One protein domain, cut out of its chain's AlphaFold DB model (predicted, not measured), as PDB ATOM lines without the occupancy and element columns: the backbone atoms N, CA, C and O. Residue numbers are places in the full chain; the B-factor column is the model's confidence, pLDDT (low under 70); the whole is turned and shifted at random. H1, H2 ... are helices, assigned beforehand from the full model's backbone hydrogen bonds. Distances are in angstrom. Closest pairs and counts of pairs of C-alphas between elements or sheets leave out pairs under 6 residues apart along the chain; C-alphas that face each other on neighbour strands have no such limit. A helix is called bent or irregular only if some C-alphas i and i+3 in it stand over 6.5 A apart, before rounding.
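Overview. This is residues 6 to 168 of the 173 residues of an uncharacterized protein of Citrobacter sp. RHBSTW-00089 (UniProt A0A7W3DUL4). This is a compact body of crossed helices with H6 in its middle, and H5 folds against H6 as a hairpin. The hairpin of H2 and H3 makes one end of the long axis, with H2 packed on H5, and the longest helix, H1, lies toward the other end, where H9 packs on H1 and H6; H4 packs on H5 and H6, H8 on H6, and H7 on one end of H1. The printed part has 163 residues with nine named helices, H1 to H9 in chain order, and no named strand: the class is all helix. The radius of gyration of the C-alphas is 15.5 A, and the spans are 46 by 36 by 26 A.

Arrangement. Start at H1, residues 7 to 27. Its residues 7 to 15 touch H9, residues 157 to 168, at a steep tilt of 66 degrees; the closest C-alphas are those of Tyr 11 and Leu 159, 6.7 A apart. Its residues 22 to 26 touch H7, residues 121 to 127, about perpendicular at 85 degrees, with C-alphas 26 and 127 closest at 5.7 A. H8, residues 135 to 144, is close to H1 but not clearly touching, with C-alphas 21 and 141 closest at 7.0 A. Move inward to the hub H6, residues 103 to 115: it only just touches H1, with 3 pairs of C-alphas within 8 A, those of Leu 18 and Ile 112 closest at 6.7 A. Residues 111 to 115 of H6 touch H9, where C-alphas 115 and 164 are closest at 4.0 A, and its residues 104 to 108 touch H8, where C-alphas 105 and 138 are closest at 6.5 A. H5, residues 90 to 99, forms a hairpin with H6 at a steep tilt of 40 degrees, C-alphas 96 and 106 being closest at 5.7 A. H4, residues 69 to 77, touches H5, with C-alphas 70 and 97 closest at 4.1 A. H2, residues 37 to 52, touches H5 at a shallow tilt of 6 degrees, opposite ways, with C-alphas 43 and 91 closest at 4.5 A. H3, residues 54 to 67, forms a hairpin with H2, C-alphas 50 and 57 being closest at 5.9 A. Every O i to N i+4 pair is within hydrogen-bond range in H1, H2 and H4 to H9, and 6 of 10 are in H3.

Along the chain. Find C-alpha 7 at (69.892, -8.113, 143.676); from there H1 runs 30.2 A to C-alpha 27 at (71.198, -7.002, 113.513). H2 is 22.1 A long, H3 20.7 A and H6 18.2 A. H3 is irregular, but only just: C-alphas 55 and 58 are 6.9 A apart. H9 runs 16.4 A and ends at C-alpha 168, (75.367, 6.857, 132.645).

Size, cuts and confidence. Look to Thr 52 and Ala 149 for the two C-alphas farthest apart, 48.2 A. The printed part has no cut; the links H4 to H5 and H8 to H9 are long, with 12 residues each. Mean pLDDT of the printed part is 90.9; residue 6 and residues 32 to 34 are under 70.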
ATOM      1  N   ASN A   6      68.252 -12.192 145.128       66.56
ATOM      2  CA  ASN A   6      69.630 -11.714 145.053       66.56
ATOM      3  C   ASN A   6      69.851 -10.580 144.029       66.56
ATOM      4  O   ASN A   6      70.045 -10.840 142.842       66.56
ATOM      5  N   ILE A   7      69.811  -9.329 144.508       74.25
ATOM      6  CA  ILE A   7      69.892  -8.113 143.676       74.25
ATOM      7  C   ILE A   7      71.124  -8.161 142.765       74.25
ATOM      8  O   ILE A   7      71.049  -7.757 141.611       74.25
ATOM      9  N   GLN A   8      72.239  -8.719 143.249       82.06
ATOM     10  CA  GLN A   8      73.461  -8.854 142.463       82.06
ATOM     11  C   GLN A   8      73.321  -9.882 141.333       82.06
ATOM     12  O   GLN A   8      73.753  -9.615 140.216       82.06
ATOM     13  N   THR A   9      72.701 -11.037 141.591       85.94
ATOM     14  CA  THR A   9      72.415 -12.021 140.536       85.94
ATOM     15  C   THR A   9      71.469 -11.433 139.499       85.94
ATOM     16  O   THR A   9      71.785 -11.467 138.319       85.94
ATOM     17  N   ASN A  10      70.357 -10.823 139.917       89.12
ATOM     18  CA  ASN A  10      69.402 -10.224 138.981       89.12
ATOM     19  C   ASN A  10      70.031  -9.087 138.164       89.12
ATOM     20  O   ASN A  10      69.717  -8.941 136.989       89.12
ATOM     21  N   TYR A  11      70.940  -8.313 138.762       90.50
ATOM     22  CA  TYR A  11      71.711  -7.295 138.054       90.50
ATOM     23  C   TYR A  11      72.578  -7.901 136.948       90.50
ATOM     24  O   TYR A  11      72.549  -7.418 135.820       90.50
ATOM     25  N   ILE A  12      73.312  -8.979 137.246       89.88
ATOM     26  CA  ILE A  12      74.134  -9.687 136.254       89.88
ATOM     27  C   ILE A  12      73.255 -10.267 135.139       89.88
ATOM     28  O   ILE A  12      73.560 -10.077 133.965       89.88
ATOM     29  N   GLU A  13      72.145 -10.922 135.485       91.88
ATOM     30  CA  GLU A  13      71.219 -11.480 134.492       91.88
ATOM     31  C   GLU A  13      70.610 -10.391 133.600       91.88
ATOM     32  O   GLU A  13      70.533 -10.558 132.383       91.88
ATOM     33  N   LEU A  14      70.232  -9.244 134.172       94.88
ATOM     34  CA  LEU A  14      69.703  -8.118 133.406       94.88
ATOM     35  C   LEU A  14      70.759  -7.515 132.469       94.88
ATOM     36  O   LEU A  14      70.430  -7.187 131.333       94.88
ATOM     37  N   GLN A  15      72.014  -7.400 132.909       93.38
ATOM     38  CA  GLN A  15      73.124  -6.937 132.065       93.38
ATOM     39  C   GLN A  15      73.399  -7.911 130.912       93.38
ATOM     40  O   GLN A  15      73.492  -7.497 129.758       93.38
ATOM     41  N   ASN A  16      73.443  -9.215 131.195       93.75
ATOM     42  CA  ASN A  16      73.604 -10.245 130.167       93.75
ATOM     43  C   ASN A  16      72.454 -10.209 129.152       93.75
ATOM     44  O   ASN A  16      72.675 -10.282 127.941       93.75
ATOM     45  N   TRP A  17      71.220 -10.062 129.643       96.31
ATOM     46  CA  TRP A  17      70.048  -9.904 128.794       96.31
ATOM     47  C   TRP A  17      70.134  -8.629 127.947       96.31
ATOM     48  O   TRP A  17      69.856  -8.687 126.751       96.31
ATOM     49  N   LEU A  18      70.564  -7.501 128.522       96.62
ATOM     50  CA  LEU A  18      70.732  -6.232 127.813       96.62
ATOM     51  C   LEU A  18      71.764  -6.343 126.684       96.62
ATOM     52  O   LEU A  18      71.487  -5.899 125.573       96.62
ATOM     53  N   GLU A  19      72.919  -6.965 126.924       95.12
ATOM     54  CA  GLU A  19      73.933  -7.169 125.881       95.12
ATOM     55  C   GLU A  19      73.422  -8.065 124.748       95.12
ATOM     56  O   GLU A  19      73.577  -7.737 123.566       95.12
ATOM     57  N   LYS A  20      72.713  -9.147 125.088       96.12
ATOM     58  CA  LYS A  20      72.041  -9.990 124.093       96.12
ATOM     59  C   LYS A  20      71.003  -9.197 123.296       96.12
ATOM     60  O   LYS A  20      70.969  -9.287 122.068       96.12
ATOM     61  N   ALA A  21      70.172  -8.412 123.978       96.38
ATOM     62  CA  ALA A  21      69.136  -7.602 123.359       96.38
ATOM     63  C   ALA A  21      69.739  -6.571 122.397       96.38
ATOM     64  O   ALA A  21      69.305  -6.489 121.253       96.38
ATOM     65  N   LYS A  22      70.789  -5.847 122.809       95.00
ATOM     66  CA  LYS A  22      71.514  -4.898 121.948       95.00
ATOM     67  C   LYS A  22      71.979  -5.556 120.657       95.00
ATOM     68  O   LYS A  22      71.738  -5.012 119.582       95.00
ATOM     69  N   SER A  23      72.594  -6.738 120.756       94.44
ATOM     70  CA  SER A  23      73.016  -7.487 119.572       94.44
ATOM     71  C   SER A  23      71.829  -7.779 118.654       94.44
ATOM     72  O   SER A  23      71.910  -7.476 117.469       94.44
ATOM     73  N   ILE A  24      70.722  -8.298 119.192       95.00
ATOM     74  CA  ILE A  24      69.523  -8.639 118.414       95.00
ATOM     75  C   ILE A  24      68.925  -7.407 117.725       95.00
ATOM     76  O   ILE A  24      68.757  -7.416 116.507       95.00
ATOM     77  N   TYR A  25      68.641  -6.337 118.473       93.19
ATOM     78  CA  TYR A  25      68.050  -5.112 117.922       93.19
ATOM     79  C   TYR A  25      68.953  -4.457 116.863       93.19
ATOM     80  O   TYR A  25      68.452  -3.891 115.894       93.19
ATOM     81  N   SER A  26      70.276  -4.608 116.984       91.12
ATOM     82  CA  SER A  26      71.230  -4.064 116.013       91.12
ATOM     83  C   SER A  26      71.335  -4.845 114.695       91.12
ATOM     84  O   SER A  26      71.849  -4.297 113.720       91.12
ATOM     85  N   SER A  27      70.892  -6.109 114.644       88.94
ATOM     86  CA  SER A  27      71.198  -7.002 113.513       88.94
ATOM     87  C   SER A  27      70.025  -7.796 112.941       88.94
ATOM     88  O   SER A  27      70.157  -8.322 111.840       88.94
ATOM     89  N   ALA A  28      68.918  -7.952 113.672       85.12
ATOM     90  CA  ALA A  28      67.868  -8.921 113.340       85.12
ATOM     91  C   ALA A  28      66.617  -8.334 112.653       85.12
ATOM     92  O   ALA A  28      65.680  -9.080 112.401       85.12
ATOM     93  N   GLY A  29      66.572  -7.027 112.367       79.50
ATOM     94  CA  GLY A  29      65.467  -6.398 111.624       79.50
ATOM     95  C   GLY A  29      65.664  -6.364 110.099       79.50
ATOM     96  O   GLY A  29      66.765  -6.611 109.595       79.50
ATOM     97  N   CYS A  30      64.610  -5.988 109.366       77.00
ATOM     98  CA  CYS A  30      64.650  -5.737 107.923       77.00
ATOM     99  C   CYS A  30      65.001  -4.267 107.581       77.00
ATOM    100  O   CYS A  30      64.176  -3.367 107.767       77.00
ATOM    101  N   PRO A  31      66.177  -3.976 106.982       71.25
ATOM    102  CA  PRO A  31      66.596  -2.599 106.693       71.25
ATOM    103  C   PRO A  31      65.672  -1.846 105.723       71.25
ATOM    104  O   PRO A  31      65.695  -0.617 105.699       71.25
ATOM    105  N   HIS A  32      64.863  -2.561 104.936       66.94
ATOM    106  CA  HIS A  32      63.920  -1.979 103.980       66.94
ATOM    107  C   HIS A  32      62.555  -1.620 104.593       66.94
ATOM    108  O   HIS A  32      61.802  -0.879 103.968       66.94
ATOM    109  N   GLU A  33      62.259  -2.079 105.811       68.25
ATOM    110  CA  GLU A  33      60.979  -1.874 106.517       68.25
ATOM    111  C   GLU A  33      61.202  -1.217 107.890       68.25
ATOM    112  O   GLU A  33      60.478  -1.437 108.854       68.25
ATOM    113  N   ARG A  34      62.263  -0.407 107.983       68.25
ATOM    114  CA  ARG A  34      62.876   0.006 109.249       68.25
ATOM    115  C   ARG A  34      61.905   0.669 110.233       68.25
ATOM    116  O   ARG A  34      61.949   0.362 111.422       68.25
ATOM    117  N   VAL A  35      61.103   1.624 109.760       78.19
ATOM    118  CA  VAL A  35      60.125   2.387 110.550       78.19
ATOM    119  C   VAL A  35      59.017   2.865 109.616       78.19
ATOM    120  O   VAL A  35      59.309   3.372 108.535       78.19
ATOM    121  N   ASP A  36      57.762   2.764 110.048       82.44
ATOM    122  CA  ASP A  36      56.630   3.378 109.353       82.44
ATOM    123  C   ASP A  36      56.797   4.910 109.263       82.44
ATOM    124  O   ASP A  36      56.923   5.614 110.272       82.44
ATOM    125  N   ASP A  37      56.777   5.440 108.036       84.81
ATOM    126  CA  ASP A  37      56.955   6.870 107.757       84.81
ATOM    127  C   ASP A  37      55.911   7.752 108.459       84.81
ATOM    128  O   ASP A  37      56.187   8.915 108.770       84.81
ATOM    129  N   GLY A  38      54.700   7.241 108.686       88.75
ATOM    130  CA  GLY A  38      53.639   7.937 109.407       88.75
ATOM    131  C   GLY A  38      53.989   8.107 110.881       88.75
ATOM    132  O   GLY A  38      53.980   9.229 111.392       88.75
ATOM    133  N   ILE A  39      54.379   7.019 111.545       89.88
ATOM    134  CA  ILE A  39      54.807   7.025 112.949       89.88
ATOM    135  C   ILE A  39      56.024   7.935 113.140       89.88
ATOM    136  O   ILE A  39      56.040   8.764 114.056       89.88
ATOM    137  N   LEU A  40      57.024   7.838 112.258       91.25
ATOM    138  CA  LEU A  40      58.215   8.684 112.336       91.25
ATOM    139  C   LEU A  40      57.864  10.170 112.191       91.25
ATOM    140  O   LEU A  40      58.362  10.998 112.956       91.25
ATOM    141  N   LYS A  41      56.967  10.521 111.259       93.06
ATOM    142  CA  LYS A  41      56.488  11.902 111.094       93.06
ATOM    143  C   LYS A  41      55.802  12.418 112.354       93.06
ATOM    144  O   LYS A  41      56.093  13.543 112.758       93.06
ATOM    145  N   ILE A  42      54.949  11.616 112.993       92.94
ATOM    146  CA  ILE A  42      54.284  12.001 114.248       92.94
ATOM    147  C   ILE A  42      55.328  12.239 115.348       92.94
ATOM    148  O   ILE A  42      55.310  13.285 115.999       92.94
ATOM    149  N   ALA A  43      56.290  11.327 115.521       94.12
ATOM    150  CA  ALA A  43      57.361  11.483 116.505       94.12
ATOM    151  C   ALA A  43      58.196  12.756 116.250       94.12
ATOM    152  O   ALA A  43      58.459  13.535 117.170       94.12
ATOM    153  N   MET A  44      58.554  13.036 114.994       94.31
ATOM    154  CA  MET A  44      59.274  14.257 114.619       94.31
ATOM    155  C   MET A  44      58.451  15.531 114.861       94.31
ATOM    156  O   MET A  44      59.002  16.542 115.300       94.31
ATOM    157  N   GLN A  45      57.139  15.501 114.613       94.31
ATOM    158  CA  GLN A  45      56.242  16.619 114.921       94.31
ATOM    159  C   GLN A  45      56.187  16.890 116.425       94.31
ATOM    160  O   GLN A  45      56.297  18.045 116.836       94.31
ATOM    161  N   VAL A  46      56.104  15.846 117.254       95.00
ATOM    162  CA  VAL A  46      56.153  15.976 118.719       95.00
ATOM    163  C   VAL A  46      57.473  16.590 119.166       95.00
ATOM    164  O   VAL A  46      57.464  17.540 119.950       95.00
ATOM    165  N   ALA A  47      58.598  16.130 118.614       94.69
ATOM    166  CA  ALA A  47      59.912  16.704 118.896       94.69
ATOM    167  C   ALA A  47      59.976  18.200 118.521       94.69
ATOM    168  O   ALA A  47      60.489  19.028 119.282       94.69
ATOM    169  N   ALA A  48      59.407  18.576 117.371       94.56
ATOM    170  CA  ALA A  48      59.346  19.961 116.919       94.56
ATOM    171  C   ALA A  48      58.451  20.834 117.819       94.56
ATOM    172  O   ALA A  48      58.849  21.943 118.185       94.56
ATOM    173  N   ILE A  49      57.273  20.343 118.218       94.19
ATOM    174  CA  ILE A  49      56.361  21.038 119.141       94.19
ATOM    175  C   ILE A  49      57.027  21.208 120.505       94.19
ATOM    176  O   ILE A  49      57.052  22.320 121.028       94.19
ATOM    177  N   ARG A  50      57.650  20.155 121.046       94.00
ATOM    178  CA  ARG A  50      58.395  20.203 122.313       94.00
ATOM    179  C   ARG A  50      59.442  21.317 122.322       94.00
ATOM    180  O   ARG A  50      59.614  21.980 123.338       94.00
ATOM    181  N   LYS A  51      60.112  21.544 121.187       92.94
ATOM    182  CA  LYS A  51      61.140  22.583 121.037       92.94
ATOM    183  C   LYS A  51      60.572  23.989 120.816       92.94
ATOM    184  O   LYS A  51      61.173  24.956 121.268       92.94
ATOM    185  N   THR A  52      59.471  24.120 120.076       94.69
ATOM    186  CA  THR A  52      58.989  25.425 119.576       94.69
ATOM    187  C   THR A  52      57.770  25.967 120.316       94.69
ATOM    188  O   THR A  52      57.592  27.180 120.381       94.69
ATOM    189  N   LYS A  53      56.916  25.087 120.844       93.38
ATOM    190  CA  LYS A  53      55.605  25.385 121.438       93.38
ATOM    191  C   LYS A  53      55.338  24.460 122.645       93.38
ATOM    192  O   LYS A  53      54.355  23.715 122.630       93.38
ATOM    193  N   PRO A  54      56.199  24.475 123.683       90.25
ATOM    194  CA  PRO A  54      56.118  23.533 124.804       90.25
ATOM    195  C   PRO A  54      54.781  23.598 125.556       90.25
ATOM    196  O   PRO A  54      54.285  22.562 125.991       90.25
ATOM    197  N   ASP A  55      54.148  24.770 125.624       91.94
ATOM    198  CA  ASP A  55      52.856  24.951 126.302       91.94
ATOM    199  C   ASP A  55      51.713  24.169 125.633       91.94
ATOM    200  O   ASP A  55      50.761  23.758 126.294       91.94
ATOM    201  N   MET A  56      51.817  23.909 124.325       90.31
ATOM    202  CA  MET A  56      50.824  23.126 123.578       90.31
ATOM    203  C   MET A  56      51.144  21.631 123.535       90.31
ATOM    204  O   MET A  56      50.304  20.838 123.111       90.31
ATOM    205  N   LEU A  57      52.332  21.225 123.994       92.44
ATOM    206  CA  LEU A  57      52.764  19.832 123.943       92.44
ATOM    207  C   LEU A  57      51.807  18.922 124.715       92.44
ATOM    208  O   LEU A  57      51.450  17.857 124.226       92.44
ATOM    209  N   HIS A  58      51.364  19.342 125.901       89.62
ATOM    210  CA  HIS A  58      50.470  18.525 126.717       89.62
ATOM    211  C   HIS A  58      49.139  18.240 126.010       89.62
ATOM    212  O   HIS A  58      48.695  17.096 126.013       89.62
ATOM    213  N   VAL A  59      48.543  19.250 125.366       90.12
ATOM    214  CA  VAL A  59      47.281  19.107 124.621       90.12
ATOM    215  C   VAL A  59      47.458  18.122 123.468       90.12
ATOM    216  O   VAL A  59      46.708  17.156 123.368       90.12
ATOM    217  N   PHE A  60      48.518  18.299 122.678       90.56
ATOM    218  CA  PHE A  60      48.809  17.421 121.546       90.56
ATOM    219  C   PHE A  60      49.044  15.965 121.975       90.56
ATOM    220  O   PHE A  60      48.547  15.028 121.357       90.56
ATOM    221  N   LEU A  61      49.766  15.750 123.080       92.12
ATOM    222  CA  LEU A  61      49.991  14.406 123.614       92.12
ATOM    223  C   LEU A  61      48.700  13.757 124.134       92.12
ATOM    224  O   LEU A  61      48.564  12.541 124.026       92.12
ATOM    225  N   GLN A  62      47.753  14.526 124.686       89.75
ATOM    226  CA  GLN A  62      46.453  13.983 125.104       89.75
ATOM    227  C   GLN A  62      45.617  13.514 123.910       89.75
ATOM    228  O   GLN A  62      45.028  12.435 123.976       89.75
ATOM    229  N   GLU A  63      45.611  14.271 122.812       89.12
ATOM    230  CA  GLU A  63      44.956  13.866 121.561       89.12
ATOM    231  C   GLU A  63      45.567  12.556 121.042       89.12
ATOM    232  O   GLU A  63      44.857  11.566 120.849       89.12
ATOM    233  N   LEU A  64      46.901  12.482 120.976       87.38
ATOM    234  CA  LEU A  64      47.613  11.276 120.546       87.38
ATOM    235  C   LEU A  64      47.340  10.048 121.423       87.38
ATOM    236  O   LEU A  64      47.280   8.940 120.904       87.38
ATOM    237  N   ILE A  65      47.148  10.195 122.738       88.44
ATOM    238  CA  ILE A  65      46.814   9.061 123.626       88.44
ATOM    239  C   ILE A  65      45.497   8.391 123.223       88.44
ATOM    240  O   ILE A  65      45.349   7.178 123.401       88.44
ATOM    241  N   THR A  66      44.531   9.164 122.726       81.75
ATOM    242  CA  THR A  66      43.224   8.617 122.337       81.75
ATOM    243  C   THR A  66      43.304   7.778 121.067       81.75
ATOM    244  O   THR A  66      42.627   6.755 120.965       81.75
ATOM    245  N   GLU A  67      44.186   8.160 120.151       80.56
ATOM    246  CA  GLU A  67      44.394   7.485 118.872       80.56
ATOM    247  C   GLU A  67      45.412   6.347 118.991       80.56
ATOM    248  O   GLU A  67      45.294   5.312 118.333       80.56
ATOM    249  N   PHE A  68      46.391   6.505 119.882       84.69
ATOM    250  CA  PHE A  68      47.599   5.705 119.886       84.69
ATOM    251  C   PHE A  68      47.810   4.963 121.210       84.69
ATOM    252  O   PHE A  68      48.575   5.353 122.099       84.69
ATOM    253  N   LYS A  69      47.111   3.824 121.337       85.56
ATOM    254  CA  LYS A  69      47.117   2.973 122.543       85.56
ATOM    255  C   LYS A  69      48.520   2.530 122.951       85.56
ATOM    256  O   LYS A  69      48.782   2.380 124.146       85.56
ATOM    257  N   GLY A  70      49.409   2.339 121.977       91.12
ATOM    258  CA  GLY A  70      50.772   1.927 122.252       91.12
ATOM    259  C   GLY A  70      51.577   2.986 123.000       91.12
ATOM    260  O   GLY A  70      52.201   2.683 124.017       91.12
ATOM    261  N   TYR A  71      51.463   4.250 122.586       93.25
ATOM    262  CA  TYR A  71      52.059   5.370 123.314       93.25
ATOM    263  C   TYR A  71      51.539   5.461 124.751       93.25
ATOM    264  O   TYR A  71      52.338   5.582 125.679       93.25
ATOM    265  N   LYS A  72      50.222   5.323 124.955       93.56
ATOM    266  CA  LYS A  72      49.630   5.327 126.301       93.56
ATOM    267  C   LYS A  72      50.265   4.264 127.203       93.56
ATOM    268  O   LYS A  72      50.604   4.554 128.347       93.56
ATOM    269  N   LEU A  73      50.444   3.046 126.689       94.44
ATOM    270  CA  LEU A  73      51.066   1.950 127.432       94.44
ATOM    271  C   LEU A  73      52.498   2.302 127.861       94.44
ATOM    272  O   LEU A  73      52.843   2.144 129.035       94.44
ATOM    273  N   ILE A  74      53.309   2.818 126.934       95.88
ATOM    274  CA  ILE A  74      54.704   3.179 127.211       95.88
ATOM    275  C   ILE A  74      54.775   4.347 128.194       95.88
ATOM    276  O   ILE A  74      55.517   4.267 129.168       95.88
ATOM    277  N   GLN A  75      53.964   5.388 128.008       94.19
ATOM    278  CA  GLN A  75      53.910   6.550 128.896       94.19
ATOM    279  C   GLN A  75      53.518   6.164 130.334       94.19
ATOM    280  O   GLN A  75      54.139   6.615 131.301       94.19
ATOM    281  N   CYS A  76      52.495   5.317 130.503       92.88
ATOM    282  CA  CYS A  76      52.046   4.887 131.827       92.88
ATOM    283  C   CYS A  76      53.106   4.059 132.563       92.88
ATOM    284  O   CYS A  76      53.226   4.171 133.782       92.88
ATOM    285  N   ARG A  77      53.875   3.235 131.844       94.19
ATOM    286  CA  ARG A  77      54.908   2.391 132.452       94.19
ATOM    287  C   ARG A  77      56.219   3.143 132.674       94.19
ATOM    288  O   ARG A  77      56.787   3.040 133.755       94.19
ATOM    289  N   PHE A  78      56.681   3.902 131.685       94.44
ATOM    290  CA  PHE A  78      57.968   4.593 131.680       94.44
ATOM    291  C   PHE A  78      57.782   6.093 131.888       94.44
ATOM    292  O   PHE A  78      57.538   6.846 130.949       94.44
ATOM    293  N   ASN A  79      57.895   6.530 133.140       93.50
ATOM    294  CA  ASN A  79      57.788   7.930 133.532       93.50
ATOM    295  C   ASN A  79      58.633   8.216 134.782       93.50
ATOM    296  O   ASN A  79      59.110   7.299 135.450       93.50
ATOM    297  N   LYS A  80      58.758   9.504 135.118       92.19
ATOM    298  CA  LYS A  80      59.549   9.995 136.257       92.19
ATOM    299  C   LYS A  80      59.070   9.515 137.631       92.19
ATOM    300  O   LYS A  80      59.832   9.593 138.582       92.19
ATOM    301  N   SER A  81      57.819   9.071 137.761       91.94
ATOM    302  CA  SER A  81      57.307   8.545 139.032       91.94
ATOM    303  C   SER A  81      57.765   7.108 139.282       91.94
ATOM    304  O   SER A  81      57.879   6.707 140.434       91.94
ATOM    305  N   ASN A  82      58.019   6.343 138.215       90.69
ATOM    306  CA  ASN A  82      58.474   4.954 138.300       90.69
ATOM    307  C   ASN A  82      60.003   4.817 138.225       90.69
ATOM    308  O   ASN A  82      60.532   3.834 138.733       90.69
ATOM    309  N   TYR A  83      60.690   5.773 137.594       91.44
ATOM    310  CA  TYR A  83      62.138   5.748 137.375       91.44
ATOM    311  C   TYR A  83      62.749   7.109 137.725       91.44
ATOM    312  O   TYR A  83      62.358   8.129 137.147       91.44
ATOM    313  N   GLU A  84      63.718   7.138 138.639       88.50
ATOM    314  CA  GLU A  84      64.385   8.369 139.072       88.50
ATOM    315  C   GLU A  84      65.268   8.930 137.949       88.50
ATOM    316  O   GLU A  84      65.294  10.141 137.709       88.50
ATOM    317  N   HIS A  85      65.940   8.060 137.189       86.94
ATOM    318  CA  HIS A  85      66.823   8.436 136.081       86.94
ATOM    319  C   HIS A  85      66.121   8.384 134.719       86.94
ATOM    320  O   HIS A  85      66.715   8.069 133.684       86.94
ATOM    321  N   PHE A  86      64.830   8.706 134.699       90.81
ATOM    322  CA  PHE A  86      64.039   8.741 133.478       90.81
ATOM    323  C   PHE A  86      64.428   9.906 132.551       90.81
ATOM    324  O   PHE A  86      64.260  11.076 132.909       90.81
ATOM    325  N   VAL A  87      64.876   9.584 131.331       90.88
ATOM    326  CA  VAL A  87      65.302  10.570 130.314       90.88
ATOM    327  C   VAL A  87      64.528  10.500 128.992       90.88
ATOM    328  O   VAL A  87      64.557  11.467 128.233       90.88
ATOM    329  N   MET A  88      63.802   9.405 128.721       94.56
ATOM    330  CA  MET A  88      63.115   9.232 127.437       94.56
ATOM    331  C   MET A  88      62.079  10.333 127.199       94.56
ATOM    332  O   MET A  88      61.243  10.652 128.048       94.56
ATOM    333  N   THR A  89      62.119  10.898 126.003       95.25
ATOM    334  CA  THR A  89      61.264  12.009 125.592       95.25
ATOM    335  C   THR A  89      59.925  11.498 125.043       95.25
ATOM    336  O   THR A  89      59.823  10.331 124.652       95.25
ATOM    337  N   PRO A  90      58.866  12.329 125.001       95.12
ATOM    338  CA  PRO A  90      57.565  11.897 124.486       95.12
ATOM    339  C   PRO A  90      57.624  11.354 123.053       95.12
ATOM    340  O   PRO A  90      56.975  10.359 122.753       95.12
ATOM    341  N   GLU A  91      58.433  11.954 122.178       95.25
ATOM    342  CA  GLU A  91      58.619  11.477 120.807       95.25
ATOM    343  C   GLU A  91      59.240  10.072 120.728       95.25
ATOM    344  O   GLU A  91      58.853   9.285 119.868       95.25
ATOM    345  N   ILE A  92      60.142   9.722 121.652       96.31
ATOM    346  CA  ILE A  92      60.714   8.372 121.764       96.31
ATOM    347  C   ILE A  92      59.635   7.388 122.206       96.31
ATOM    348  O   ILE A  92      59.486   6.327 121.609       96.31
ATOM    349  N   GLN A  93      58.839   7.750 123.214       95.94
ATOM    350  CA  GLN A  93      57.735   6.907 123.683       95.94
ATOM    351  C   GLN A  93      56.690   6.658 122.587       95.94
ATOM    352  O   GLN A  93      56.154   5.554 122.497       95.94
ATOM    353  N   ILE A  94      56.406   7.667 121.758       95.06
ATOM    354  CA  ILE A  94      55.517   7.540 120.600       95.06
ATOM    355  C   ILE A  94      56.118   6.595 119.572       95.06
ATOM    356  O   ILE A  94      55.421   5.689 119.134       95.06
ATOM    357  N   LEU A  95      57.396   6.764 119.219       94.81
ATOM    358  CA  LEU A  95      58.047   5.896 118.241       94.81
ATOM    359  C   LEU A  95      58.066   4.436 118.716       94.81
ATOM    360  O   LEU A  95      57.689   3.548 117.961       94.81
ATOM    361  N   ILE A  96      58.400   4.181 119.985       95.25
ATOM    362  CA  ILE A  96      58.375   2.826 120.561       95.25
ATOM    363  C   ILE A  96      56.956   2.254 120.573       95.25
ATOM    364  O   ILE A  96      56.751   1.113 120.172       95.25
ATOM    365  N   GLY A  97      55.967   3.041 121.010       93.88
ATOM    366  CA  GLY A  97      54.567   2.624 120.958       93.88
ATOM    367  C   GLY A  97      54.091   2.355 119.527       93.88
ATOM    368  O   GLY A  97      53.210   1.525 119.343       93.88
ATOM    369  N   GLY A  98      54.692   3.071 118.566       91.88
ATOM    370  CA  GLY A  98      54.571   3.012 117.107       91.88
ATOM    371  C   GLY A  98      54.890   1.650 116.542       91.88
ATOM    372  O   GLY A  98      54.137   1.075 115.769       91.88
ATOM    373  N   LEU A  99      56.059   1.188 116.950       90.75
ATOM    374  CA  LEU A  99      56.754   0.052 116.382       90.75
ATOM    375  C   LEU A  99      56.306  -1.295 116.946       90.75
ATOM    376  O   LEU A  99      56.767  -2.319 116.456       90.75
ATOM    377  N   MET A 100      55.491  -1.309 118.001       90.12
ATOM    378  CA  MET A 100      55.111  -2.555 118.658       90.12
ATOM    379  C   MET A 100      53.792  -3.116 118.131       90.12
ATOM    380  O   MET A 100      52.771  -2.427 118.119       90.12
ATOM    381  N   ASP A 101      53.796  -4.409 117.833       88.81
ATOM    382  CA  ASP A 101      52.588  -5.201 117.607       88.81
ATOM    383  C   ASP A 101      52.094  -5.812 118.926       88.81
ATOM    384  O   ASP A 101      50.888  -5.938 119.172       88.81
ATOM    385  N   LYS A 102      53.028  -6.146 119.827       92.75
ATOM    386  CA  LYS A 102      52.742  -6.669 121.170       92.75
ATOM    387  C   LYS A 102      53.294  -5.763 122.262       92.75
ATOM    388  O   LYS A 102      54.391  -5.222 122.173       92.75
ATOM    389  N   ALA A 103      52.590  -5.709 123.393       93.50
ATOM    390  CA  ALA A 103      53.036  -4.948 124.563       93.50
ATOM    391  C   ALA A 103      54.449  -5.334 125.044       93.50
ATOM    392  O   ALA A 103      55.202  -4.468 125.484       93.50
ATOM    393  N   SER A 104      54.823  -6.616 124.957       94.69
ATOM    394  CA  SER A 104      56.158  -7.104 125.329       94.69
ATOM    395  C   SER A 104      57.269  -6.462 124.498       94.69
ATOM    396  O   SER A 104      58.312  -6.126 125.050       94.69
ATOM    397  N   GLU A 105      57.045  -6.239 123.205       94.81
ATOM    398  CA  GLU A 105      58.030  -5.672 122.276       94.81
ATOM    399  C   GLU A 105      58.346  -4.220 122.640       94.81
ATOM    400  O   GLU A 105      59.513  -3.851 122.794       94.81
ATOM    401  N   GLY A 106      57.303  -3.419 122.883       94.81
ATOM    402  CA  GLY A 106      57.464  -2.043 123.340       94.81
ATOM    403  C   GLY A 106      58.077  -1.955 124.738       94.81
ATOM    404  O   GLY A 106      58.919  -1.092 124.980       94.81
ATOM    405  N   ILE A 107      57.719  -2.864 125.655       96.56
ATOM    406  CA  ILE A 107      58.327  -2.925 126.994       96.56
ATOM    407  C   ILE A 107      59.822  -3.239 126.899       96.56
ATOM    408  O   ILE A 107      60.606  -2.576 127.576       96.56
ATOM    409  N   MET A 108      60.233  -4.213 126.080       97.12
ATOM    410  CA  MET A 108      61.650  -4.542 125.896       97.12
ATOM    411  C   MET A 108      62.422  -3.357 125.325       97.12
ATOM    412  O   MET A 108      63.413  -2.942 125.927       97.12
ATOM    413  N   LEU A 109      61.940  -2.759 124.232       96.50
ATOM    414  CA  LEU A 109      62.629  -1.637 123.596       96.50
ATOM    415  C   LEU A 109      62.711  -0.414 124.522       96.50
ATOM    416  O   LEU A 109      63.778   0.185 124.654       96.50
ATOM    417  N   ALA A 110      61.629  -0.075 125.229       97.12
ATOM    418  CA  ALA A 110      61.638   1.007 126.215       97.12
ATOM    419  C   ALA A 110      62.559   0.715 127.409       97.12
ATOM    420  O   ALA A 110      63.226   1.627 127.896       97.12
ATOM    421  N   SER A 111      62.651  -0.543 127.855       97.31
ATOM    422  CA  SER A 111      63.579  -0.945 128.922       97.31
ATOM    423  C   SER A 111      65.032  -0.773 128.486       97.31
ATOM    424  O   SER A 111      65.831  -0.219 129.236       97.31
ATOM    425  N   ILE A 112      65.366  -1.187 127.258       97.00
ATOM    426  CA  ILE A 112      66.698  -0.999 126.666       97.00
ATOM    427  C   ILE A 112      67.018   0.493 126.564       97.00
ATOM    428  O   ILE A 112      68.068   0.923 127.033       97.00
ATOM    429  N   CYS A 113      66.100   1.297 126.025       96.56
ATOM    430  CA  CYS A 113      66.284   2.742 125.905       96.56
ATOM    431  C   CYS A 113      66.504   3.408 127.266       96.56
ATOM    432  O   CYS A 113      67.393   4.244 127.406       96.56
ATOM    433  N   HIS A 114      65.741   3.016 128.286       96.56
ATOM    434  CA  HIS A 114      65.917   3.538 129.636       96.56
ATOM    435  C   HIS A 114      67.278   3.148 130.239       96.56
ATOM    436  O   HIS A 114      68.000   4.024 130.719       96.56
ATOM    437  N   MET A 115      67.656   1.866 130.163       96.25
ATOM    438  CA  MET A 115      68.938   1.360 130.672       96.25
ATOM    439  C   MET A 115      70.148   1.958 129.950       96.25
ATOM    440  O   MET A 115      71.189   2.165 130.567       96.25
ATOM    441  N   LEU A 116      70.027   2.247 128.655       94.38
ATOM    442  CA  LEU A 116      71.075   2.889 127.859       94.38
ATOM    443  C   LEU A 116      71.004   4.420 127.888       94.38
ATOM    444  O   LEU A 116      71.840   5.069 127.270       94.38
ATOM    445  N   GLN A 117      70.042   4.992 128.620       94.25
ATOM    446  CA  GLN A 117      69.835   6.440 128.740       94.25
ATOM    447  C   GLN A 117      69.648   7.147 127.387       94.25
ATOM    448  O   GLN A 117      70.124   8.258 127.187       94.25
ATOM    449  N   VAL A 118      68.912   6.509 126.481       94.19
ATOM    450  CA  VAL A 118      68.546   7.060 125.173       94.19
ATOM    451  C   VAL A 118      67.585   8.231 125.358       94.19
ATOM    452  O   VAL A 118      66.476   8.052 125.878       94.19
ATOM    453  N   ASP A 119      67.984   9.423 124.915       92.75
ATOM    454  CA  ASP A 119      67.202  10.655 125.070       92.75
ATOM    455  C   ASP A 119      66.909  11.378 123.743       92.75
ATOM    456  O   ASP A 119      66.106  12.323 123.702       92.75
ATOM    457  N   THR A 120      67.437  10.860 122.626       93.69
ATOM    458  CA  THR A 120      67.124  11.339 121.274       93.69
ATOM    459  C   THR A 120      66.510  10.276 120.356       93.69
ATOM    460  O   THR A 120      66.757   9.076 120.470       93.69
ATOM    461  N   LEU A 121      65.735  10.731 119.358       93.38
ATOM    462  CA  LEU A 121      65.243   9.860 118.281       93.38
ATOM    463  C   LEU A 121      66.392   9.250 117.469       93.38
ATOM    464  O   LEU A 121      66.282   8.113 117.026       93.38
ATOM    465  N   SER A 122      67.484   9.993 117.271       93.06
ATOM    466  CA  SER A 122      68.637   9.496 116.515       93.06
ATOM    467  C   SER A 122      69.279   8.298 117.205       93.06
ATOM    468  O   SER A 122      69.577   7.314 116.540       93.06
ATOM    469  N   GLU A 123      69.470   8.361 118.522       94.69
ATOM    470  CA  GLU A 123      70.018   7.252 119.307       94.69
ATOM    471  C   GLU A 123      69.101   6.028 119.281       94.69
ATOM    472  O   GLU A 123      69.578   4.921 119.044       94.69
ATOM    473  N   LEU A 124      67.784   6.218 119.442       94.69
ATOM    474  CA  LEU A 124      66.816   5.128 119.297       94.69
ATOM    475  C   LEU A 124      66.921   4.485 117.908       94.69
ATOM    476  O   LEU A 124      67.033   3.269 117.794       94.69
ATOM    477  N   LEU A 125      66.942   5.284 116.842       92.44
ATOM    478  CA  LEU A 125      67.074   4.755 115.485       92.44
ATOM    479  C   LEU A 125      68.414   4.036 115.281       92.44
ATOM    480  O   LEU A 125      68.458   3.057 114.540       92.44
ATOM    481  N   SER A 126      69.489   4.474 115.933       92.44
ATOM    482  CA  SER A 126      70.779   3.774 115.925       92.44
ATOM    483  C   SER A 126      70.748   2.429 116.657       92.44
ATOM    484  O   SER A 126      71.542   1.562 116.303       92.44
ATOM    485  N   LEU A 127      69.845   2.224 117.627       92.31
ATOM    486  CA  LEU A 127      69.631   0.916 118.265       92.31
ATOM    487  C   LEU A 127      68.911  -0.081 117.355       92.31
ATOM    488  O   LEU A 127      69.143  -1.279 117.477       92.31
ATOM    489  N   ILE A 128      68.070   0.416 116.449       92.50
ATOM    490  CA  ILE A 128      67.340  -0.368 115.444       92.50
ATOM    491  C   ILE A 128      67.746   0.055 114.024       92.50
ATOM    492  O   ILE A 128      66.932   0.579 113.249       92.50
ATOM    493  N   PRO A 129      69.025  -0.133 113.643       89.81
ATOM    494  CA  PRO A 129      69.533   0.297 112.345       89.81
ATOM    495  C   PRO A 129      68.830  -0.418 111.189       89.81
ATOM    496  O   PRO A 129      68.703   0.154 110.107       89.81
ATOM    497  N   THR A 130      68.333  -1.631 111.437       88.50
ATOM    498  CA  THR A 130      67.570  -2.436 110.487       88.50
ATOM    499  C   THR A 130      66.096  -2.571 110.872       88.50
ATOM    500  O   THR A 130      65.404  -3.397 110.310       88.50
ATOM    501  N   GLY A 131      65.585  -1.750 111.790       88.94
ATOM    502  CA  GLY A 131      64.183  -1.778 112.207       88.94
ATOM    503  C   GLY A 131      63.933  -2.732 113.364       88.94
ATOM    504  O   GLY A 131      64.873  -3.188 114.017       88.94
ATOM    505  N   MET A 132      62.659  -2.994 113.649       91.25
ATOM    506  CA  MET A 132      62.293  -3.946 114.694       91.25
ATOM    507  C   MET A 132      62.685  -5.370 114.282       91.25
ATOM    508  O   MET A 132      62.442  -5.752 113.137       91.25
ATOM    509  N   PRO A 133      63.287  -6.162 115.187       92.38
ATOM    510  CA  PRO A 133      63.457  -7.593 114.965       92.38
ATOM    511  C   PRO A 133      62.112  -8.297 114.771       92.38
ATOM    512  O   PRO A 133      61.106  -7.874 115.342       92.38
ATOM    513  N   ASP A 134      62.122  -9.410 114.039       91.06
ATOM    514  CA  ASP A 134      60.925 -10.228 113.829       91.06
ATOM    515  C   ASP A 134      60.287 -10.683 115.151       91.06
ATOM    516  O   ASP A 134      60.975 -10.990 116.136       91.06
ATOM    517  N   THR A 135      58.959 -10.818 115.150       90.50
ATOM    518  CA  THR A 135      58.168 -11.197 116.330       90.50
ATOM    519  C   THR A 135      58.657 -12.485 116.996       90.50
ATOM    520  O   THR A 135      58.711 -12.545 118.221       90.50
ATOM    521  N   ASP A 136      59.067 -13.504 116.235       93.12
ATOM    522  CA  ASP A 136      59.561 -14.768 116.802       93.12
ATOM    523  C   ASP A 136      60.886 -14.589 117.564       93.12
ATOM    524  O   ASP A 136      61.114 -15.212 118.608       93.12
ATOM    525  N   VAL A 137      61.756 -13.701 117.068       94.38
ATOM    526  CA  VAL A 137      63.024 -13.342 117.717       94.38
ATOM    527  C   VAL A 137      62.744 -12.554 118.995       94.38
ATOM    528  O   VAL A 137      63.345 -12.831 120.038       94.38
ATOM    529  N   LEU A 138      61.793 -11.619 118.946       95.12
ATOM    530  CA  LEU A 138      61.360 -10.851 120.113       95.12
ATOM    531  C   LEU A 138      60.659 -11.734 121.156       95.12
ATOM    532  O   LEU A 138      60.920 -11.585 122.345       95.12
ATOM    533  N   ASP A 139      59.847 -12.707 120.750       95.19
ATOM    534  CA  ASP A 139      59.206 -13.665 121.657       95.19
ATOM    535  C   ASP A 139      60.233 -14.595 122.328       95.19
ATOM    536  O   ASP A 139      60.059 -15.008 123.479       95.19
ATOM    537  N   ALA A 140      61.316 -14.954 121.632       95.56
ATOM    538  CA  ALA A 140      62.447 -15.652 122.242       95.56
ATOM    539  C   ALA A 140      63.169 -14.757 123.260       95.56
ATOM    540  O   ALA A 140      63.308 -15.149 124.417       95.56
ATOM    541  N   LEU A 141      63.520 -13.524 122.880       96.00
ATOM    542  CA  LEU A 141      64.169 -12.563 123.775       96.00
ATOM    543  C   LEU A 141      63.311 -12.238 125.011       96.00
ATOM    544  O   LEU A 141      63.834 -12.087 126.118       96.00
ATOM    545  N   TRP A 142      61.989 -12.183 124.843       95.75
ATOM    546  CA  TRP A 142      61.030 -12.005 125.928       95.75
ATOM    547  C   TRP A 142      60.946 -13.220 126.855       95.75
ATOM    548  O   TRP A 142      60.550 -13.080 128.002       95.75
ATOM    549  N   ARG A 143      61.291 -14.428 126.413       94.19
ATOM    550  CA  ARG A 143      61.354 -15.592 127.314       94.19
ATOM    551  C   ARG A 143      62.651 -15.640 128.112       94.19
ATOM    552  O   ARG A 143      62.663 -16.251 129.176       94.19
ATOM    553  N   ASP A 144      63.691 -14.971 127.629       93.56
ATOM    554  CA  ASP A 144      65.012 -14.956 128.256       93.56
ATOM    555  C   ASP A 144      65.133 -13.949 129.412       93.56
ATOM    556  O   ASP A 144      66.031 -14.070 130.239       93.56
ATOM    557  N   GLN A 145      64.237 -12.964 129.517       91.12
ATOM    558  CA  GLN A 145      64.254 -11.921 130.564       91.12
ATOM    559  C   GLN A 145      63.756 -12.397 131.948       91.12
ATOM    560  O   GLN A 145      63.045 -11.667 132.653       91.12
ATOM    561  N   LYS A 146      64.074 -13.631 132.339       88.94
ATOM    562  CA  LYS A 146      63.572 -14.266 133.561       88.94
ATOM    563  C   LYS A 146      64.676 -14.400 134.599       88.94
ATOM    564  O   LYS A 146      65.781 -14.833 134.306       88.94
ATOM    565  N   THR A 147      64.342 -14.102 135.848       84.12
ATOM    566  CA  THR A 147      65.140 -14.519 137.008       84.12
ATOM    567  C   THR A 147      65.165 -16.052 137.113       84.12
ATOM    568  O   THR A 147      64.249 -16.712 136.609       84.12
ATOM    569  N   PRO A 148      66.109 -16.645 137.870       78.06
ATOM    570  CA  PRO A 148      66.103 -18.084 138.163       78.06
ATOM    571  C   PRO A 148      64.802 -18.594 138.809       78.06
ATOM    572  O   PRO A 148      64.476 -19.772 138.707       78.06
ATOM    573  N   ALA A 149      64.039 -17.710 139.463       82.38
ATOM    574  CA  ALA A 149      62.738 -18.019 140.056       82.38
ATOM    575  C   ALA A 149      61.550 -17.843 139.084       82.38
ATOM    576  O   ALA A 149      60.399 -17.969 139.494       82.38
ATOM    577  N   GLY A 150      61.801 -17.511 137.814       84.00
ATOM    578  CA  GLY A 150      60.772 -17.335 136.783       84.00
ATOM    579  C   GLY A 150      60.067 -15.972 136.779       84.00
ATOM    580  O   GLY A 150      59.132 -15.774 136.002       84.00
ATOM    581  N   LEU A 151      60.501 -15.020 137.613       87.56
ATOM    582  CA  LEU A 151      59.994 -13.638 137.601       87.56
ATOM    583  C   LEU A 151      60.615 -12.827 136.461       87.56
ATOM    584  O   LEU A 151      61.768 -13.065 136.113       87.56
ATOM    585  N   ASN A 152      59.887 -11.851 135.917       91.50
ATOM    586  CA  ASN A 152      60.401 -10.956 134.875       91.50
ATOM    587  C   ASN A 152      61.424  -9.971 135.453       91.50
ATOM    588  O   ASN A 152      61.093  -9.206 136.356       91.50
ATOM    589  N   LEU A 153      62.619  -9.917 134.867       92.94
ATOM    590  CA  LEU A 153      63.627  -8.903 135.196       92.94
ATOM    591  C   LEU A 153      63.135  -7.489 134.853       92.94
ATOM    592  O   LEU A 153      63.383  -6.544 135.591       92.94
ATOM    593  N   LEU A 154      62.373  -7.352 133.763       94.38
ATOM    594  CA  LEU A 154      61.875  -6.058 133.278       94.38
ATOM    595  C   LEU A 154      60.699  -5.491 134.092       94.38
ATOM    596  O   LEU A 154      60.263  -4.372 133.820       94.38
ATOM    597  N   ASP A 155      60.162  -6.245 135.057       91.81
ATOM    598  CA  ASP A 155      59.156  -5.755 136.012       91.81
ATOM    599  C   ASP A 155      59.792  -5.150 137.281       91.81
ATOM    600  O   ASP A 155      59.079  -4.579 138.105       91.81
ATOM    601  N   ASP A 156      61.120  -5.226 137.434       91.06
ATOM    602  CA  ASP A 156      61.854  -4.606 138.542       91.06
ATOM    603  C   ASP A 156      62.374  -3.214 138.143       91.06
ATOM    604  O   ASP A 156      63.447  -3.053 137.558       91.06
ATOM    605  N   PHE A 157      61.581  -2.183 138.446       92.00
ATOM    606  CA  PHE A 157      61.901  -0.800 138.071       92.00
ATOM    607  C   PHE A 157      63.158  -0.274 138.768       92.00
ATOM    608  O   PHE A 157      63.932   0.455 138.155       92.00
ATOM    609  N   VAL A 158      63.394  -0.682 140.021       90.75
ATOM    610  CA  VAL A 158      64.580  -0.268 140.789       90.75
ATOM    611  C   VAL A 158      65.838  -0.855 140.160       90.75
ATOM    612  O   VAL A 158      66.855  -0.169 140.038       90.75
ATOM    613  N   LEU A 159      65.772  -2.112 139.724       91.62
ATOM    614  CA  LEU A 159      66.881  -2.774 139.051       91.62
ATOM    615  C   LEU A 159      67.213  -2.117 137.704       91.62
ATOM    616  O   LEU A 159      68.383  -1.839 137.431       91.62
ATOM    617  N   LEU A 160      66.194  -1.825 136.892       93.81
ATOM    618  CA  LEU A 160      66.348  -1.118 135.616       93.81
ATOM    619  C   LEU A 160      67.005   0.261 135.804       93.81
ATOM    620  O   LEU A 160      67.957   0.588 135.094       93.81
ATOM    621  N   ASP A 161      66.548   1.034 136.792       91.94
ATOM    622  CA  ASP A 161      67.081   2.371 137.088       91.94
ATOM    623  C   ASP A 161      68.522   2.301 137.633       91.94
ATOM    624  O   ASP A 161      69.373   3.134 137.312       91.94
ATOM    625  N   THR A 162      68.848   1.242 138.384       91.75
ATOM    626  CA  THR A 162      70.216   0.969 138.856       91.75
ATOM    627  C   THR A 162      71.174   0.716 137.687       91.75
ATOM    628  O   THR A 162      72.277   1.269 137.662       91.75
ATOM    629  N   VAL A 163      70.765  -0.085 136.697       92.50
ATOM    630  CA  VAL A 163      71.549  -0.307 135.468       92.50
ATOM    631  C   VAL A 163      71.695   0.990 134.674       92.50
ATOM    632  O   VAL A 163      72.799   1.325 134.240       92.50
ATOM    633  N   ALA A 164      70.612   1.757 134.539       92.38
ATOM    634  CA  ALA A 164      70.624   3.048 133.863       92.38
ATOM    635  C   ALA A 164      71.645   4.021 134.480       92.38
ATOM    636  O   ALA A 164      72.433   4.654 133.769       92.38
ATOM    637  N   LEU A 165      71.692   4.090 135.814       90.31
ATOM    638  CA  LEU A 165      72.666   4.895 136.546       90.31
ATOM    639  C   LEU A 165      74.108   4.424 136.317       90.31
ATOM    640  O   LEU A 165      75.007   5.255 136.154       90.31
ATOM    641  N   ALA A 166      74.344   3.110 136.316       88.06
ATOM    642  CA  ALA A 166      75.669   2.536 136.090       88.06
ATOM    643  C   ALA A 166      76.193   2.854 134.679       88.06
ATOM    644  O   ALA A 166      77.333   3.306 134.532       88.06
ATOM    645  N   ASN A 167      75.340   2.715 133.661       83.06
ATOM    646  CA  ASN A 167      75.674   3.027 132.271       83.06
ATOM    647  C   ASN A 167      75.945   4.521 132.068       83.06
ATOM    648  O   ASN A 167      76.940   4.885 131.445       83.06
ATOM    649  N   LYS A 168      75.141   5.401 132.681       79.19
ATOM    650  CA  LYS A 168      75.367   6.857 132.645       79.19
ATOM    651  C   LYS A 168      76.735   7.266 133.194       79.19
ATOM    652  O   LYS A 168      77.318   8.253 132.754       79.19
TER     653      LYS A 168